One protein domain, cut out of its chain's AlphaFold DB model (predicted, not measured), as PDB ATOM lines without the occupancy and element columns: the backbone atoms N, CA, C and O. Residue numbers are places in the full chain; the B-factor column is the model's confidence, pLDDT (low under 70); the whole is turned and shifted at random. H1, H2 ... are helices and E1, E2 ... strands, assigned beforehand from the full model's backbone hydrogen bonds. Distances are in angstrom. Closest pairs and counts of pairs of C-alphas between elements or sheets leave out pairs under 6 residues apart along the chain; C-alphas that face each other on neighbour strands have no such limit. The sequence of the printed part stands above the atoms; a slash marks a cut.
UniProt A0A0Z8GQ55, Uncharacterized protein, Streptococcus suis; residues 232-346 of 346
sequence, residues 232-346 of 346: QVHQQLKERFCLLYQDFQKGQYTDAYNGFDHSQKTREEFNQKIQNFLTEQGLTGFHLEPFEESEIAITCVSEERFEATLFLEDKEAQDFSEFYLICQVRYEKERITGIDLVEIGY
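AT A GLANCE: This is residues 232 to 346 of the 346 residues of an uncharacterized protein of Streptococcus suis (UniProt A0A0Z8GQ55). A strongly twisted sheet of four long and short strands forms a wall, with two helices, H1 and H3, over one face and no named helix over the other. The short helix H2 sits between H1 and H3 along the chain and joins them as a zigzag, and a long stretch without a named element, residues 282 to 295, leads from H3 to the edge strand E1. The printed part has 115 residues with three named helices followed by four named strands, H1 H2 H3 E1 E2 E3 E4; the sheet order is E1 E2 E3 E4, all antiparallel, and the class is mixed, helices and strands. It is compact, with a radius of gyration of the C-alphas of 13.9 A, and elongated in outline, spanning 45 by 28 by 22 A.

HOW THE PARTS SIT: The strands E1, residues 296 to 299, E2, residues 305 to 313, E3, residues 322 to 332, and E4, residues 335 to 345, form a meander, each strand the antiparallel neighbour of the one before. Across E1 and E2, N 299 and O 307 are 2.8 A apart, within hydrogen-bond range. Across E2 and E3, N 312 and O 323 are 2.7 A apart, and across E3 and E4, N 326 and O 343 are 2.8 A apart, both within range. E4 bends by 56 degrees at residue 338. H1, residues 232 to 249, is on the sheet; its closest C-alphas to E4 are those of Val 233 and Arg 335, 5.7 A apart. H3, residues 267 to 281, is on the same face; the C-alphas of Lys 273 and Gly 345, its closest to E4, are 7.0 A apart. H1 and H3 are apart. H2, residues 253 to 258, is not on the sheet. It forms a helical hairpin with H1, which touches it with residues 243 to 248 alone, closest at the C-alphas of Leu 244 and Ala 256, 5.1 A, at a shallow tilt of 32 degrees, only just short of steep, opposite ways. H2 and H3 form another, closest at the C-alphas of Tyr 257 and Arg 267, 6.9 A, at a shallow tilt of 29 degrees, opposite ways; H3 touches H2 with residues 267 to 271 alone. In H1, H2 and H3 every O i to N i+4 pair is within hydrogen-bond range.

IN THESE COORDINATES: H1 begins at C-alpha 232 (-35.725, -58.164, -45.054) and is 25.7 A long; H2 is 8.7 A and H3 21.4 A. E1 measures 9.9 A, E2 25.9 A, E3 31.1 A and E4 27.5 A, ending at C-alpha 345 (-42.110, -30.837, -41.674).

THE WHOLE: The C-alphas of Gly 282 and Lys 333, the two farthest apart, are 44.9 A apart. The printed part has no cut, and the link from H3 to E1 is long, 14 residues. The mean pLDDT of the printed part is 81.5; residues 293 to 295, 300 to 301, 318 to 320 and 346 are under 70.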
ATOM      1  N   GLN A 232     -35.688 -58.151 -46.521       83.44
ATOM      2  CA  GLN A 232     -35.725 -58.164 -45.054       83.44
ATOM      3  C   GLN A 232     -35.559 -56.768 -44.440       83.44
ATOM      4  O   GLN A 232     -36.236 -56.442 -43.467       83.44
ATOM      5  N   VAL A 233     -34.701 -55.923 -45.023       83.38
ATOM      6  CA  VAL A 233     -34.512 -54.532 -44.575       83.38
ATOM      7  C   VAL A 233     -35.786 -53.735 -44.836       83.38
ATOM      8  O   VAL A 233     -36.213 -52.957 -43.986       83.38
ATOM      9  N   HIS A 234     -36.432 -53.971 -45.980       82.25
ATOM     10  CA  HIS A 234     -37.699 -53.329 -46.313       82.25
ATOM     11  C   HIS A 234     -38.817 -53.714 -45.331       82.25
ATOM     12  O   HIS A 234     -39.538 -52.847 -44.842       82.25
ATOM     13  N   GLN A 235     -38.910 -54.997 -44.970       81.12
ATOM     14  CA  GLN A 235     -39.888 -55.477 -43.994       81.12
ATOM     15  C   GLN A 235     -39.644 -54.898 -42.590       81.12
ATOM     16  O   GLN A 235     -40.579 -54.409 -41.963       81.12
ATOM     17  N   GLN A 236     -38.395 -54.885 -42.117       83.00
ATOM     18  CA  GLN A 236     -38.049 -54.308 -40.810       83.00
ATOM     19  C   GLN A 236     -38.351 -52.806 -40.746       83.00
ATOM     20  O   GLN A 236     -38.824 -52.310 -39.722       83.00
ATOM     21  N   LEU A 237     -38.096 -52.079 -41.840       85.31
ATOM     22  CA  LEU A 237     -38.432 -50.661 -41.938       85.31
ATOM     23  C   LEU A 237     -39.940 -50.459 -41.798       85.31
ATOM     24  O   LEU A 237     -40.375 -49.619 -41.016       85.31
ATOM     25  N   LYS A 238     -40.725 -51.259 -42.529       83.69
ATOM     26  CA  LYS A 238     -42.187 -51.213 -42.499       83.69
ATOM     27  C   LYS A 238     -42.728 -51.470 -41.097       83.69
ATOM     28  O   LYS A 238     -43.589 -50.731 -40.635       83.69
ATOM     29  N   GLU A 239     -42.221 -52.490 -40.412       85.00
ATOM     30  CA  GLU A 239     -42.635 -52.816 -39.045       85.00
ATOM     31  C   GLU A 239     -42.352 -51.654 -38.085       85.00
ATOM     32  O   GLU A 239     -43.236 -51.257 -37.326       85.00
ATOM     33  N   ARG A 240     -41.161 -51.043 -38.168       85.25
ATOM     34  CA  ARG A 240     -40.821 -49.881 -37.333       85.25
ATOM     35  C   ARG A 240     -41.659 -48.647 -37.664       85.25
ATOM     36  O   ARG A 240     -42.128 -47.975 -36.752       85.25
ATOM     37  N   PHE A 241     -41.873 -48.351 -38.943       85.94
ATOM     38  CA  PHE A 241     -42.648 -47.181 -39.361       85.94
ATOM     39  C   PHE A 241     -44.140 -47.343 -39.067       85.94
ATOM     40  O   PHE A 241     -44.780 -46.370 -38.693       85.94
ATOM     41  N   CYS A 242     -44.674 -48.563 -39.131       86.44
ATOM     42  CA  CYS A 242     -46.041 -48.863 -38.709       86.44
ATOM     43  C   CYS A 242     -46.257 -48.563 -37.216       86.44
ATOM     44  O   CYS A 242     -47.281 -47.990 -36.850       86.44
ATOM     45  N   LEU A 243     -45.291 -48.893 -36.348       86.12
ATOM     46  CA  LEU A 243     -45.368 -48.544 -34.923       86.12
ATOM     47  C   LEU A 243     -45.364 -47.025 -34.714       86.12
ATOM     48  O   LEU A 243     -46.251 -46.511 -34.038       86.12
ATOM     49  N   LEU A 244     -44.442 -46.310 -35.369       87.50
ATOM     50  CA  LEU A 244     -44.411 -44.843 -35.332       87.50
ATOM     51  C   LEU A 244     -45.748 -44.249 -35.789       87.50
ATOM     52  O   LEU A 244     -46.304 -43.375 -35.132       87.50
ATOM     53  N   TYR A 245     -46.296 -44.757 -36.888       84.94
ATOM     54  CA  TYR A 245     -47.569 -44.310 -37.437       84.94
ATOM     55  C   TYR A 245     -48.727 -44.489 -36.441       84.94
ATOM     56  O   TYR A 245     -49.547 -43.588 -36.257       84.94
ATOM     57  N   GLN A 246     -48.771 -45.624 -35.737       84.19
ATOM     58  CA  GLN A 246     -49.767 -45.876 -34.692       84.19
ATOM     59  C   GLN A 246     -49.622 -44.931 -33.497       84.19
ATOM     60  O   GLN A 246     -50.630 -44.535 -32.908       84.19
ATOM     61  N   ASP A 247     -48.398 -44.560 -33.128       88.06
ATOM     62  CA  ASP A 247     -48.168 -43.597 -32.051       88.06
ATOM     63  C   ASP A 247     -48.708 -42.213 -32.440       88.06
ATOM     64  O   ASP A 247     -49.354 -41.549 -31.626       88.06
ATOM     65  N   PHE A 248     -48.553 -41.805 -33.704       88.75
ATOM     66  CA  PHE A 248     -49.165 -40.578 -34.225       88.75
ATOM     67  C   PHE A 248     -50.699 -40.636 -34.221       88.75
ATOM     68  O   PHE A 248     -51.327 -39.683 -33.753       88.75
ATOM     69  N   GLN A 249     -51.299 -41.759 -34.637       85.75
ATOM     70  CA  GLN A 249     -52.754 -41.980 -34.559       85.75
ATOM     71  C   GLN A 249     -53.301 -41.863 -33.129       85.75
ATOM     72  O   GLN A 249     -54.417 -41.397 -32.920       85.75
ATOM     73  N   LYS A 250     -52.526 -42.289 -32.126       87.25
ATOM     74  CA  LYS A 250     -52.926 -42.248 -30.710       87.25
ATOM     75  C   LYS A 250     -52.587 -40.926 -30.015       87.25
ATOM     76  O   LYS A 250     -52.883 -40.779 -28.831       87.25
ATOM     77  N   GLY A 251     -51.933 -39.987 -30.704       86.50
ATOM     78  CA  GLY A 251     -51.427 -38.751 -30.100       86.50
ATOM     79  C   GLY A 251     -50.229 -38.957 -29.160       86.50
ATOM     80  O   GLY A 251     -49.912 -38.093 -28.344       86.50
ATOM     81  N   GLN A 252     -49.549 -40.099 -29.253       90.88
ATOM     82  CA  GLN A 252     -48.410 -40.494 -28.423       90.88
ATOM     83  C   GLN A 252     -47.079 -39.994 -29.014       90.88
ATOM     84  O   GLN A 252     -46.130 -40.746 -29.210       90.88
ATOM     85  N   TYR A 253     -46.966 -38.688 -29.284       90.00
ATOM     86  CA  TYR A 253     -45.807 -38.101 -29.990       90.00
ATOM     87  C   TYR A 253     -44.471 -38.275 -29.257       90.00
ATOM     88  O   TYR A 253     -43.409 -38.349 -29.870       90.00
ATOM     89  N   THR A 254     -44.516 -38.356 -27.929       86.44
ATOM     90  CA  THR A 254     -43.334 -38.681 -27.126       86.44
ATOM     91  C   THR A 254     -42.811 -40.079 -27.433       86.44
ATOM     92  O   THR A 254     -41.601 -40.255 -27.550       86.44
ATOM     93  N   ASP A 255     -43.711 -41.050 -27.547       86.06
ATOM     94  CA  ASP A 255     -43.349 -42.441 -27.797       86.06
ATOM     95  C   ASP A 255     -42.847 -42.592 -29.237       86.06
ATOM     96  O   ASP A 255     -41.788 -43.182 -29.449       86.06
ATOM     97  N   ALA A 256     -43.475 -41.879 -30.181       87.81
ATOM     98  CA  ALA A 256     -42.988 -41.763 -31.552       87.81
ATOM     99  C   ALA A 256     -41.551 -41.205 -31.623       87.81
ATOM    100  O   ALA A 256     -40.710 -41.745 -32.337       87.81
ATOM    101  N   TYR A 257     -41.223 -40.156 -30.855       89.56
ATOM    102  CA  TYR A 257     -39.855 -39.619 -30.810       89.56
ATOM    103  C   TYR A 257     -38.846 -40.634 -30.248       89.56
ATOM    104  O   TYR A 257     -37.720 -40.728 -30.731       89.56
ATOM    105  N   ASN A 258     -39.247 -41.417 -29.243       87.25
ATOM    106  CA  ASN A 258     -38.391 -42.442 -28.641       87.25
ATOM    107  C   ASN A 258     -38.157 -43.650 -29.565       87.25
ATOM    108  O   ASN A 258     -37.263 -44.451 -29.296       87.25
ATOM    109  N   GLY A 259     -38.939 -43.792 -30.639       82.88
ATOM    110  CA  GLY A 259     -38.746 -44.827 -31.655       82.88
ATOM    111  C   GLY A 259     -37.533 -44.600 -32.567       82.88
ATOM    112  O   GLY A 259     -37.145 -45.520 -33.292       82.88
ATOM    113  N   PHE A 260     -36.920 -43.410 -32.531       87.19
ATOM    114  CA  PHE A 260     -35.691 -43.093 -33.261       87.19
ATOM    115  C   PHE A 260     -34.446 -43.382 -32.417       87.19
ATOM    116  O   PHE A 260     -34.390 -43.041 -31.236       87.19
ATOM    117  N   ASP A 261     -33.413 -43.957 -33.036       86.94
ATOM    118  CA  ASP A 261     -32.152 -44.254 -32.349       86.94
ATOM    119  C   ASP A 261     -31.372 -42.957 -32.073       86.94
ATOM    120  O   ASP A 261     -30.864 -42.740 -30.967       86.94
ATOM    121  N   HIS A 262     -31.332 -42.053 -33.057       81.44
ATOM    122  CA  HIS A 262     -30.809 -40.692 -32.929       81.44
ATOM    123  C   HIS A 262     -31.707 -39.681 -33.651       81.44
ATOM    124  O   HIS A 262     -32.472 -40.028 -34.544       81.44
ATOM    125  N   SER A 263     -31.600 -38.403 -33.291       82.00
ATOM    126  CA  SER A 263     -32.346 -37.322 -33.938       82.00
ATOM    127  C   SER A 263     -31.488 -36.066 -34.049       82.00
ATOM    128  O   SER A 263     -30.822 -35.671 -33.092       82.00
ATOM    129  N   GLN A 264     -31.514 -35.418 -35.215       79.44
ATOM    130  CA  GLN A 264     -30.923 -34.091 -35.423       79.44
ATOM    131  C   GLN A 264     -31.782 -32.967 -34.830       79.44
ATOM    132  O   GLN A 264     -31.315 -31.835 -34.702       79.44
ATOM    133  N   LYS A 265     -33.038 -33.271 -34.492       78.06
ATOM    134  CA  LYS A 265     -33.983 -32.371 -33.829       78.06
ATOM    135  C   LYS A 265     -34.077 -32.710 -32.356       78.06
ATOM    136  O   LYS A 265     -34.097 -33.888 -31.999       78.06
ATOM    137  N   THR A 266     -34.164 -31.694 -31.506       82.00
ATOM    138  CA  THR A 266     -34.465 -31.943 -30.094       82.00
ATOM    139  C   THR A 266     -35.907 -32.420 -29.947       82.00
ATOM    140  O   THR A 266     -36.752 -32.216 -30.824       82.00
ATOM    141  N   ARG A 267     -36.213 -33.043 -28.810       87.50
ATOM    142  CA  ARG A 267     -37.574 -33.484 -28.502       87.50
ATOM    143  C   ARG A 267     -38.547 -32.304 -28.445       87.50
ATOM    144  O   ARG A 267     -39.699 -32.426 -28.851       87.50
ATOM    145  N   GLU A 268     -38.079 -31.157 -27.965       85.88
ATOM    146  CA  GLU A 268     -38.844 -29.914 -27.924       85.88
ATOM    147  C   GLU A 268     -39.144 -29.409 -29.337       85.88
ATOM    148  O   GLU A 268     -40.297 -29.107 -29.632       85.88
ATOM    149  N   GLU A 269     -38.146 -29.381 -30.228       84.62
ATOM    150  CA  GLU A 269     -38.335 -28.993 -31.632       84.62
ATOM    151  C   GLU A 269     -39.306 -29.932 -32.357       84.62
ATOM    152  O   GLU A 269     -40.147 -29.475 -33.133       84.62
ATOM    153  N   PHE A 270     -39.214 -31.236 -32.080       88.56
ATOM    154  CA  PHE A 270     -40.119 -32.246 -32.619       88.56
ATOM    155  C   PHE A 270     -41.569 -32.000 -32.202       88.56
ATOM    156  O   PHE A 270     -42.448 -31.840 -33.052       88.56
ATOM    157  N   ASN A 271     -41.807 -31.884 -30.896       89.31
ATOM    158  CA  ASN A 271     -43.141 -31.634 -30.365       89.31
ATOM    159  C   ASN A 271     -43.689 -30.282 -30.831       89.31
ATOM    160  O   ASN A 271     -44.858 -30.190 -31.188       89.31
ATOM    161  N   GLN A 272     -42.856 -29.240 -30.873       86.31
ATOM    162  CA  GLN A 272     -43.282 -27.916 -31.315       86.31
ATOM    163  C   GLN A 272     -43.728 -27.924 -32.779       86.31
ATOM    164  O   GLN A 272     -44.752 -27.329 -33.097       86.31
ATOM    165  N   LYS A 273     -43.014 -28.624 -33.670       86.62
ATOM    166  CA  LYS A 273     -43.435 -28.755 -35.072       86.62
ATOM    167  C   LYS A 273     -44.788 -29.447 -35.210       86.62
ATOM    168  O   LYS A 273     -45.612 -28.982 -35.986       86.62
ATOM    169  N   ILE A 274     -45.023 -30.509 -34.443       89.12
ATOM    170  CA  ILE A 274     -46.320 -31.193 -34.421       89.12
ATOM    171  C   ILE A 274     -47.421 -30.250 -33.927       89.12
ATOM    172  O   ILE A 274     -48.473 -30.146 -34.546       89.12
ATOM    173  N   GLN A 275     -47.179 -29.522 -32.836       88.62
ATOM    174  CA  GLN A 275     -48.174 -28.593 -32.296       88.62
ATOM    175  C   GLN A 275     -48.470 -27.433 -33.248       88.62
ATOM    176  O   GLN A 275     -49.626 -27.033 -33.367       88.62
ATOM    177  N   ASN A 276     -47.458 -26.917 -33.949       87.25
ATOM    178  CA  ASN A 276     -47.659 -25.884 -34.961       87.25
ATOM    179  C   ASN A 276     -48.548 -26.401 -36.099       87.25
ATOM    180  O   ASN A 276     -49.510 -25.723 -36.440       87.25
ATOM    181  N   PHE A 277     -48.293 -27.617 -36.602       83.31
ATOM    182  CA  PHE A 277     -49.138 -28.257 -37.615       83.31
ATOM    183  C   PHE A 277     -50.594 -28.346 -37.159       83.31
ATOM    184  O   PHE A 277     -51.488 -27.816 -37.815       83.31
ATOM    185  N   LEU A 278     -50.824 -28.961 -35.996       86.25
ATOM    186  CA  LEU A 278     -52.168 -29.156 -35.458       86.25
ATOM    187  C   LEU A 278     -52.877 -27.815 -35.230       86.25
ATOM    188  O   LEU A 278     -54.035 -27.662 -35.599       86.25
ATOM    189  N   THR A 279     -52.176 -26.815 -34.694       85.56
ATOM    190  CA  THR A 279     -52.753 -25.487 -34.435       85.56
ATOM    191  C   THR A 279     -53.105 -24.754 -35.728       85.56
ATOM    192  O   THR A 279     -54.183 -24.171 -35.820       85.56
ATOM    193  N   GLU A 280     -52.221 -24.781 -36.728       83.00
ATOM    194  CA  GLU A 280     -52.442 -24.130 -38.025       83.00
ATOM    195  C   GLU A 280     -53.588 -24.786 -38.804       83.00
ATOM    196  O   GLU A 280     -54.347 -24.081 -39.465       83.00
ATOM    197  N   GLN A 281     -53.765 -26.104 -38.668       78.94
ATOM    198  CA  GLN A 281     -54.886 -26.840 -39.262       78.94
ATOM    199  C   GLN A 281     -56.160 -26.837 -38.391       78.94
ATOM    200  O   GLN A 281     -57.200 -27.322 -38.826       78.94
ATOM    201  N   GLY A 282     -56.115 -26.287 -37.171       82.75
ATOM    202  CA  GLY A 282     -57.256 -26.270 -36.245       82.75
ATOM    203  C   GLY A 282     -57.632 -27.645 -35.671       82.75
ATOM    204  O   GLY A 282     -58.792 -27.865 -35.327       82.75
ATOM    205  N   LEU A 283     -56.666 -28.559 -35.567       84.31
ATOM    206  CA  LEU A 283     -56.827 -29.948 -35.137       84.31
ATOM    207  C   LEU A 283     -56.366 -30.158 -33.687       84.31
ATOM    208  O   LEU A 283     -55.474 -29.476 -33.184       84.31
ATOM    209  N   THR A 284     -56.939 -31.156 -33.010       85.50
ATOM    210  CA  THR A 284     -56.514 -31.580 -31.658       85.50
ATOM    211  C   THR A 284     -55.574 -32.789 -31.661       85.50
ATOM    212  O   THR A 284     -55.026 -33.143 -30.620       85.50
ATOM    213  N   GLY A 285     -55.405 -33.433 -32.812       87.44
ATOM    214  CA  GLY A 285     -54.591 -34.627 -33.024       87.44
ATOM    215  C   GLY A 285     -54.616 -35.029 -34.498       87.44
ATOM    216  O   GLY A 285     -55.309 -34.386 -35.282       87.44
ATOM    217  N   PHE A 286     -53.858 -36.067 -34.860       87.38
ATOM    218  CA  PHE A 286     -53.814 -36.547 -36.241       87.38
ATOM    219  C   PHE A 286     -54.970 -37.511 -36.545       87.38
ATOM    220  O   PHE A 286     -55.226 -38.429 -35.765       87.38
ATOM    221  N   HIS A 287     -55.596 -37.361 -37.711       86.81
ATOM    222  CA  HIS A 287     -56.685 -38.205 -38.217       86.81
ATOM    223  C   HIS A 287     -56.207 -39.022 -39.419       86.81
ATOM    224  O   HIS A 287     -56.524 -38.725 -40.572       86.81
ATOM    225  N   LEU A 288     -55.397 -40.041 -39.133       84.19
ATOM    226  CA  LEU A 288     -54.736 -40.856 -40.151       84.19
ATOM    227  C   LEU A 288     -55.561 -42.101 -40.512       84.19
ATOM    228  O   LEU A 288     -56.166 -42.731 -39.639       84.19
ATOM    229  N   GLU A 289     -55.529 -42.502 -41.782       81.50
ATOM    230  CA  GLU A 289     -56.047 -43.803 -42.234       81.50
ATOM    231  C   GLU A 289     -55.166 -44.965 -41.738       81.50
ATOM    232  O   GLU A 289     -54.102 -44.739 -41.178       81.50
ATOM    233  N   PRO A 290     -55.591 -46.235 -41.844       78.31
ATOM    234  CA  PRO A 290     -54.708 -47.358 -41.538       78.31
ATOM    235  C   PRO A 290     -53.443 -47.327 -42.405       78.31
ATOM    236  O   PRO A 290     -53.539 -47.158 -43.614       78.31
ATOM    237  N   PHE A 291     -52.287 -47.555 -41.778       74.62
ATOM    238  CA  PHE A 291     -50.976 -47.493 -42.425       74.62
ATOM    239  C   PHE A 291     -50.907 -48.292 -43.740       74.62
ATOM    240  O   PHE A 291     -51.175 -49.501 -43.764       74.62
ATOM    241  N   GLU A 292     -50.459 -47.636 -44.811       70.88
ATOM    242  CA  GLU A 292     -50.252 -48.237 -46.130       70.88
ATOM    243  C   GLU A 292     -48.780 -48.167 -46.565       70.88
ATOM    244  O   GLU A 292     -48.053 -47.224 -46.275       70.88
ATOM    245  N   GLU A 293     -48.320 -49.137 -47.365       58.25
ATOM    246  CA  GLU A 293     -46.944 -49.120 -47.904       58.25
ATOM    247  C   GLU A 293     -46.657 -47.904 -48.799       58.25
ATOM    248  O   GLU A 293     -45.499 -47.532 -48.988       58.25
ATOM    249  N   SER A 294     -47.705 -47.277 -49.339       59.97
ATOM    250  CA  SER A 294     -47.600 -46.076 -50.167       59.97
ATOM    251  C   SER A 294     -47.119 -44.841 -49.384       59.97
ATOM    252  O   SER A 294     -46.639 -43.887 -49.999       59.97
ATOM    253  N   GLU A 295     -47.164 -44.896 -48.050       62.69
ATOM    254  CA  GLU A 295     -46.765 -43.829 -47.125       62.69
ATOM    255  C   GLU A 295     -45.258 -43.808 -46.836       62.69
ATOM    256  O   GLU A 295     -44.766 -42.910 -46.152       62.69
ATOM    257  N   ILE A 296     -44.498 -44.774 -47.369       73.38
ATOM    258  CA  ILE A 296     -43.038 -44.804 -47.268       73.38
ATOM    259  C   ILE A 296     -42.416 -44.471 -48.624       73.38
ATOM    260  O   ILE A 296     -42.615 -45.173 -49.616       73.38
ATOM    261  N   ALA A 297     -41.562 -43.449 -48.663       73.88
ATOM    262  CA  ALA A 297     -40.673 -43.220 -49.798       73.88
ATOM    263  C   ALA A 297     -39.228 -43.546 -49.444       73.88
ATOM    264  O   ALA A 297     -38.674 -42.985 -48.507       73.88
ATOM    265  N   ILE A 298     -38.592 -44.405 -50.241       73.06
ATOM    266  CA  ILE A 298     -37.176 -44.745 -50.092       73.06
ATOM    267  C   ILE A 298     -36.376 -44.042 -51.183       73.06
ATOM    268  O   ILE A 298     -36.688 -44.155 -52.371       73.06
ATOM    269  N   THR A 299     -35.330 -43.321 -50.790       72.81
ATOM    270  CA  THR A 299     -34.414 -42.649 -51.710       72.81
ATOM    271  C   THR A 299     -32.955 -42.853 -51.291       72.81
ATOM    272  O   THR A 299     -32.655 -43.376 -50.220       72.81
ATOM    273  N   CYS A 300     -32.019 -42.492 -52.177       67.06
ATOM    274  CA  CYS A 300     -30.582 -42.471 -51.876       67.06
ATOM    275  C   CYS A 300     -29.999 -43.786 -51.316       67.06
ATOM    276  O   CYS A 300     -29.155 -43.759 -50.422       67.06
ATOM    277  N   VAL A 301     -30.409 -44.928 -51.878       69.44
ATOM    278  CA  VAL A 301     -29.906 -46.248 -51.474       69.44
ATOM    279  C   VAL A 301     -28.412 -46.395 -51.782       69.44
ATOM    280  O   VAL A 301     -27.956 -46.135 -52.898       69.44
ATOM    281  N   SER A 302     -27.657 -46.829 -50.780       73.44
ATOM    282  CA  SER A 302     -26.243 -47.199 -50.843       73.44
ATOM    283  C   SER A 302     -26.004 -48.457 -50.008       73.44
ATOM    284  O   SER A 302     -26.897 -48.854 -49.270       73.44
ATOM    285  N   GLU A 303     -24.817 -49.063 -50.096       72.12
ATOM    286  CA  GLU A 303     -24.499 -50.370 -49.485       72.12
ATOM    287  C   GLU A 303     -24.810 -50.491 -47.984       72.12
ATOM    288  O   GLU A 303     -25.155 -51.579 -47.529       72.12
ATOM    289  N   GLU A 304     -24.719 -49.393 -47.228       79.38
ATOM    290  CA  GLU A 304     -24.858 -49.395 -45.760       79.38
ATOM    291  C   GLU A 304     -25.955 -48.449 -45.246       79.38
ATOM    292  O   GLU A 304     -26.259 -48.410 -44.051       79.38
ATOM    293  N   ARG A 305     -26.534 -47.623 -46.126       82.81
ATOM    294  CA  ARG A 305     -27.507 -46.597 -45.729       82.81
ATOM    295  C   ARG A 305     -28.462 -46.219 -46.847       82.81
ATOM    296  O   ARG A 305     -28.100 -46.238 -48.023       82.81
ATOM    297  N   PHE A 306     -29.650 -45.786 -46.463       79.12
ATOM    298  CA  PHE A 306     -30.645 -45.200 -47.352       79.12
ATOM    299  C   PHE A 306     -31.452 -44.133 -46.610       79.12
ATOM    300  O   PHE A 306     -31.380 -44.023 -45.388       79.12
ATOM    301  N   GLU A 307     -32.199 -43.326 -47.350       79.00
ATOM    302  CA  GLU A 307     -33.123 -42.347 -46.785       79.00
ATOM    303  C   GLU A 307     -34.551 -42.874 -46.922       79.00
ATOM    304  O   GLU A 307     -34.937 -43.373 -47.981       79.00
ATOM    305  N   ALA A 308     -35.323 -42.787 -45.845       77.06
ATOM    306  CA  ALA A 308     -36.718 -43.182 -45.794       77.06
ATOM    307  C   ALA A 308     -37.558 -42.014 -45.289       77.06
ATOM    308  O   ALA A 308     -37.298 -41.474 -44.217       77.06
ATOM    309  N   THR A 309     -38.580 -41.643 -46.045       78.81
ATOM    310  CA  THR A 309     -39.566 -40.643 -45.644       78.81
ATOM    311  C   THR A 309     -40.857 -41.348 -45.261       78.81
ATOM    312  O   THR A 309     -41.369 -42.123 -46.069       78.81
ATOM    313  N   LEU A 310     -41.361 -41.082 -44.056       82.50
ATOM    314  CA  LEU A 310     -42.703 -41.471 -43.622       82.50
ATOM    315  C   LEU A 310     -43.642 -40.276 -43.796       82.50
ATOM    316  O   LEU A 310     -43.348 -39.201 -43.273       82.50
ATOM    317  N   PHE A 311     -44.741 -40.469 -44.519       80.81
ATOM    318  CA  PHE A 311     -45.800 -39.476 -44.689       80.81
ATOM    319  C   PHE A 311     -46.983 -39.802 -43.773       80.81
ATOM    320  O   PHE A 311     -47.371 -40.959 -43.642       80.81
ATOM    321  N   LEU A 312     -47.541 -38.776 -43.143       82.50
ATOM    322  CA  LEU A 312     -48.717 -38.826 -42.284       82.50
ATOM    323  C   LEU A 312     -49.771 -37.906 -42.906       82.50
ATOM    324  O   LEU A 312     -49.715 -36.687 -42.732       82.50
ATOM    325  N   GLU A 313     -50.685 -38.480 -43.685       82.81
ATOM    326  CA  GLU A 313     -51.778 -37.736 -44.316       82.81
ATOM    327  C   GLU A 313     -52.963 -37.621 -43.348       82.81
ATOM    328  O   GLU A 313     -53.666 -38.594 -43.071       82.81
ATOM    329  N   ASP A 314     -53.194 -36.415 -42.842       81.50
ATOM    330  CA  ASP A 314     -54.348 -36.076 -42.022       81.50
ATOM    331  C   ASP A 314     -55.578 -35.802 -42.898       81.50
ATOM    332  O   ASP A 314     -55.563 -34.927 -43.766       81.50
ATOM    333  N   LYS A 315     -56.665 -36.547 -42.674       82.38
ATOM    334  CA  LYS A 315     -57.890 -36.432 -43.482       82.38
ATOM    335  C   LYS A 315     -58.753 -35.214 -43.153       82.38
ATOM    336  O   LYS A 315     -59.654 -34.898 -43.932       82.38
ATOM    337  N   GLU A 316     -58.518 -34.555 -42.024       78.94
ATOM    338  CA  GLU A 316     -59.304 -33.405 -41.565       78.94
ATOM    339  C   GLU A 316     -58.599 -32.059 -41.803       78.94
ATOM    340  O   GLU A 316     -59.253 -31.012 -41.808       78.94
ATOM    341  N   ALA A 317     -57.291 -32.074 -42.065       74.19
ATOM    342  CA  ALA A 317     -56.516 -30.897 -42.444       74.19
ATOM    343  C   ALA A 317     -56.979 -30.285 -43.786       74.19
ATOM    344  O   ALA A 317     -57.278 -30.990 -44.753       74.19
ATOM    345  N   GLN A 318     -57.042 -28.949 -43.857       61.59
ATOM    346  CA  GLN A 318     -57.668 -28.223 -44.976       61.59
ATOM    347  C   GLN A 318     -56.669 -27.672 -45.998       61.59
ATOM    348  O   GLN A 318     -56.971 -27.672 -47.194       61.59
ATOM    349  N   ASP A 319     -55.500 -27.211 -45.542       58.56
ATOM    350  CA  ASP A 319     -54.528 -26.509 -46.391       58.56
ATOM    351  C   ASP A 319     -53.289 -27.364 -46.685       58.56
ATOM    352  O   ASP A 319     -52.894 -27.515 -47.842       58.56
ATOM    353  N   PHE A 320     -52.702 -27.956 -45.642       65.81
ATOM    354  CA  PHE A 320     -51.557 -28.858 -45.731       65.81
ATOM    355  C   PHE A 320     -51.901 -30.118 -44.950       65.81
ATOM    356  O   PHE A 320     -51.874 -30.109 -43.725       65.81
ATOM    357  N   SER A 321     -52.295 -31.178 -45.654       72.81
ATOM    358  CA  SER A 321     -52.728 -32.425 -45.018       72.81
ATOM    359  C   SER A 321     -51.587 -33.362 -44.659       72.81
ATOM    360  O   SER A 321     -51.787 -34.278 -43.875       72.81
ATOM    361  N   GLU A 322     -50.389 -33.159 -45.200       73.44
ATOM    362  CA  GLU A 322     -49.291 -34.111 -45.059       73.44
ATOM    363  C   GLU A 322     -48.220 -33.605 -44.096       73.44
ATOM    364  O   GLU A 322     -47.531 -32.627 -44.365       73.44
ATOM    365  N   PHE A 323     -48.024 -34.337 -43.004       80.56
ATOM    366  CA  PHE A 323     -46.863 -34.191 -42.136       80.56
ATOM    367  C   PHE A 323     -45.843 -35.279 -42.477       80.56
ATOM    368  O   PHE A 323     -46.203 -36.444 -42.619       80.56
ATOM    369  N   TYR A 324     -44.565 -34.942 -42.619       83.50
ATOM    370  CA  TYR A 324     -43.533 -35.887 -43.047       83.50
ATOM    371  C   TYR A 324     -42.341 -35.957 -42.092       83.50
ATOM    372  O   TYR A 324     -41.939 -34.977 -41.459       83.50
ATOM    373  N   LEU A 325     -41.744 -37.147 -42.035       81.50
ATOM    374  CA  LEU A 325     -40.567 -37.477 -41.236       81.50
ATOM    375  C   LEU A 325     -39.490 -38.048 -42.163       81.50
ATOM    376  O   LEU A 325     -39.653 -39.138 -42.712       81.50
ATOM    377  N   ILE A 326     -38.386 -37.327 -42.349       80.88
ATOM    378  CA  ILE A 326     -37.234 -37.785 -43.135       80.88
ATOM    379  C   ILE A 326     -36.245 -38.464 -42.196       80.88
ATOM    380  O   ILE A 326     -35.690 -37.837 -41.289       80.88
ATOM    381  N   CYS A 327     -36.002 -39.744 -42.448       78.38
ATOM    382  CA  CYS A 327     -35.129 -40.590 -41.654       78.38
ATOM    383  C   CYS A 327     -33.948 -41.084 -42.488       78.38
ATOM    384  O   CYS A 327     -34.108 -41.534 -43.623       78.38
ATOM    385  N   GLN A 328     -32.759 -41.076 -41.898       87.50
ATOM    386  CA  GLN A 328     -31.603 -41.777 -42.430       87.50
ATOM    387  C   GLN A 328     -31.522 -43.155 -41.776       87.50
ATOM    388  O   GLN A 328     -31.387 -43.271 -40.561       87.50
ATOM    389  N   VAL A 329     -31.600 -44.204 -42.587       84.25
ATOM    390  CA  VAL A 329     -31.606 -45.588 -42.120       84.25
ATOM    391  C   VAL A 329     -30.266 -46.229 -42.430       84.25
ATOM    392  O   VAL A 329     -29.798 -46.197 -43.570       84.25
ATOM    393  N   ARG A 330     -29.649 -46.815 -41.407       88.25
ATOM    394  CA  ARG A 330     -28.400 -47.576 -41.495       88.25
ATOM    395  C   ARG A 330     -28.714 -49.064 -41.427       88.25
ATOM    396  O   ARG A 330     -29.571 -49.483 -40.646       88.25
ATOM    397  N   TYR A 331     -28.041 -49.863 -42.247       85.81
ATOM    398  CA  TYR A 331     -28.230 -51.310 -42.260       85.81
ATOM    399  C   TYR A 331     -26.921 -52.056 -42.538       85.81
ATOM    400  O   TYR A 331     -26.063 -51.582 -43.274       85.81
ATOM    401  N   GLU A 332     -26.774 -53.241 -41.948       86.69
ATOM    402  CA  GLU A 332     -25.651 -54.154 -42.183       86.69
ATOM    403  C   GLU A 332     -26.208 -55.569 -42.358       86.69
ATOM    404  O   GLU A 332     -27.046 -56.000 -41.565       86.69
ATOM    405  N   LYS A 333     -25.748 -56.307 -43.383       80.81
ATOM    406  CA  LYS A 333     -26.094 -57.730 -43.604       80.81
ATOM    407  C   LYS A 333     -27.593 -58.009 -43.419       80.81
ATOM    408  O   LYS A 333     -27.988 -58.875 -42.645       80.81
ATOM    409  N   GLU A 334     -28.412 -57.228 -44.124       82.94
ATOM    410  CA  GLU A 334     -29.879 -57.349 -44.159       82.94
ATOM    411  C   GLU A 334     -30.627 -56.965 -42.865       82.94
ATOM    412  O   GLU A 334     -31.829 -57.207 -42.746       82.94
ATOM    413  N   ARG A 335     -29.958 -56.322 -41.900       86.56
ATOM    414  CA  ARG A 335     -30.584 -55.833 -40.662       86.56
ATOM    415  C   ARG A 335     -30.447 -54.329 -40.515       86.56
ATOM    416  O   ARG A 335     -29.356 -53.794 -40.699       86.56
ATOM    417  N   ILE A 336     -31.534 -53.663 -40.129       88.00
ATOM    418  CA  ILE A 336     -31.499 -52.251 -39.738       88.00
ATOM    419  C   ILE A 336     -30.720 -52.133 -38.429       88.00
ATOM    420  O   ILE A 336     -31.065 -52.759 -37.427       88.00
ATOM    421  N   THR A 337     -29.661 -51.331 -38.452       87.75
ATOM    422  CA  THR A 337     -28.801 -51.060 -37.294       87.75
ATOM    423  C   THR A 337     -29.138 -49.735 -36.623       87.75
ATOM    424  O   THR A 337     -28.818 -49.564 -35.450       87.75
ATOM    425  N   GLY A 338     -29.808 -48.821 -37.330       87.38
ATOM    426  CA  GLY A 338     -30.331 -47.597 -36.737       87.38
ATOM    427  C   GLY A 338     -31.230 -46.798 -37.676       87.38
ATOM    428  O   GLY A 338     -31.069 -46.851 -38.899       87.38
ATOM    429  N   ILE A 339     -32.163 -46.052 -37.089       89.00
ATOM    430  CA  ILE A 339     -33.017 -45.071 -37.762       89.00
ATOM    431  C   ILE A 339     -32.794 -43.714 -37.102       89.00
ATOM    432  O   ILE A 339     -33.173 -43.501 -35.949       89.00
ATOM    433  N   ASP A 340     -32.197 -42.796 -37.855       85.88
ATOM    434  CA  ASP A 340     -31.876 -41.456 -37.386       85.88
ATOM    435  C   ASP A 340     -32.875 -40.446 -37.973       85.88
ATOM    436  O   ASP A 340     -33.002 -40.337 -39.195       85.88
ATOM    437  N   LEU A 341     -33.572 -39.680 -37.132       83.06
ATOM    438  CA  LEU A 341     -34.456 -38.606 -37.584       83.06
ATOM    439  C   LEU A 341     -33.623 -37.410 -38.062       83.06
ATOM    440  O   LEU A 341     -32.879 -36.802 -37.289       83.06
ATOM    441  N   VAL A 342     -33.751 -37.055 -39.336       80.25
ATOM    442  CA  VAL A 342     -32.982 -35.970 -39.966       80.25
ATOM    443  C   VAL A 342     -33.810 -34.694 -40.019       80.25
ATOM    444  O   VAL A 342     -33.362 -33.628 -39.597       80.25
ATOM    445  N   GLU A 343     -35.035 -34.802 -40.522       76.19
ATOM    446  CA  GLU A 343     -35.903 -33.655 -40.741       76.19
ATOM    447  C   GLU A 343     -37.368 -34.026 -40.523       76.19
ATOM    448  O   GLU A 343     -37.779 -35.171 -40.684       76.19
ATOM    449  N   ILE A 344     -38.148 -33.027 -40.130       80.12
ATOM    450  CA  ILE A 344     -39.590 -33.109 -39.922       80.12
ATOM    451  C   ILE A 344     -40.226 -31.873 -40.536       80.12
ATOM    452  O   ILE A 344     -39.623 -30.795 -40.475       80.12
ATOM    453  N   GLY A 345     -41.426 -31.979 -41.080       74.69
ATOM    454  CA  GLY A 345     -42.110 -30.837 -41.674       74.69
ATOM    455  C   GLY A 345     -43.523 -31.166 -42.111       74.69
ATOM    456  O   GLY A 345     -43.982 -32.288 -41.928       74.69
ATOM    457  N   TYR A 346     -44.189 -30.155 -42.645       62.31
ATOM    458  CA  TYR A 346     -45.518 -30.203 -43.230       62.31
ATOM    459  C   TYR A 346     -45.678 -29.020 -44.189       62.31
ATOM    460  O   TYR A 346     -44.869 -28.064 -44.049       62.31
TER     461      TYR A 346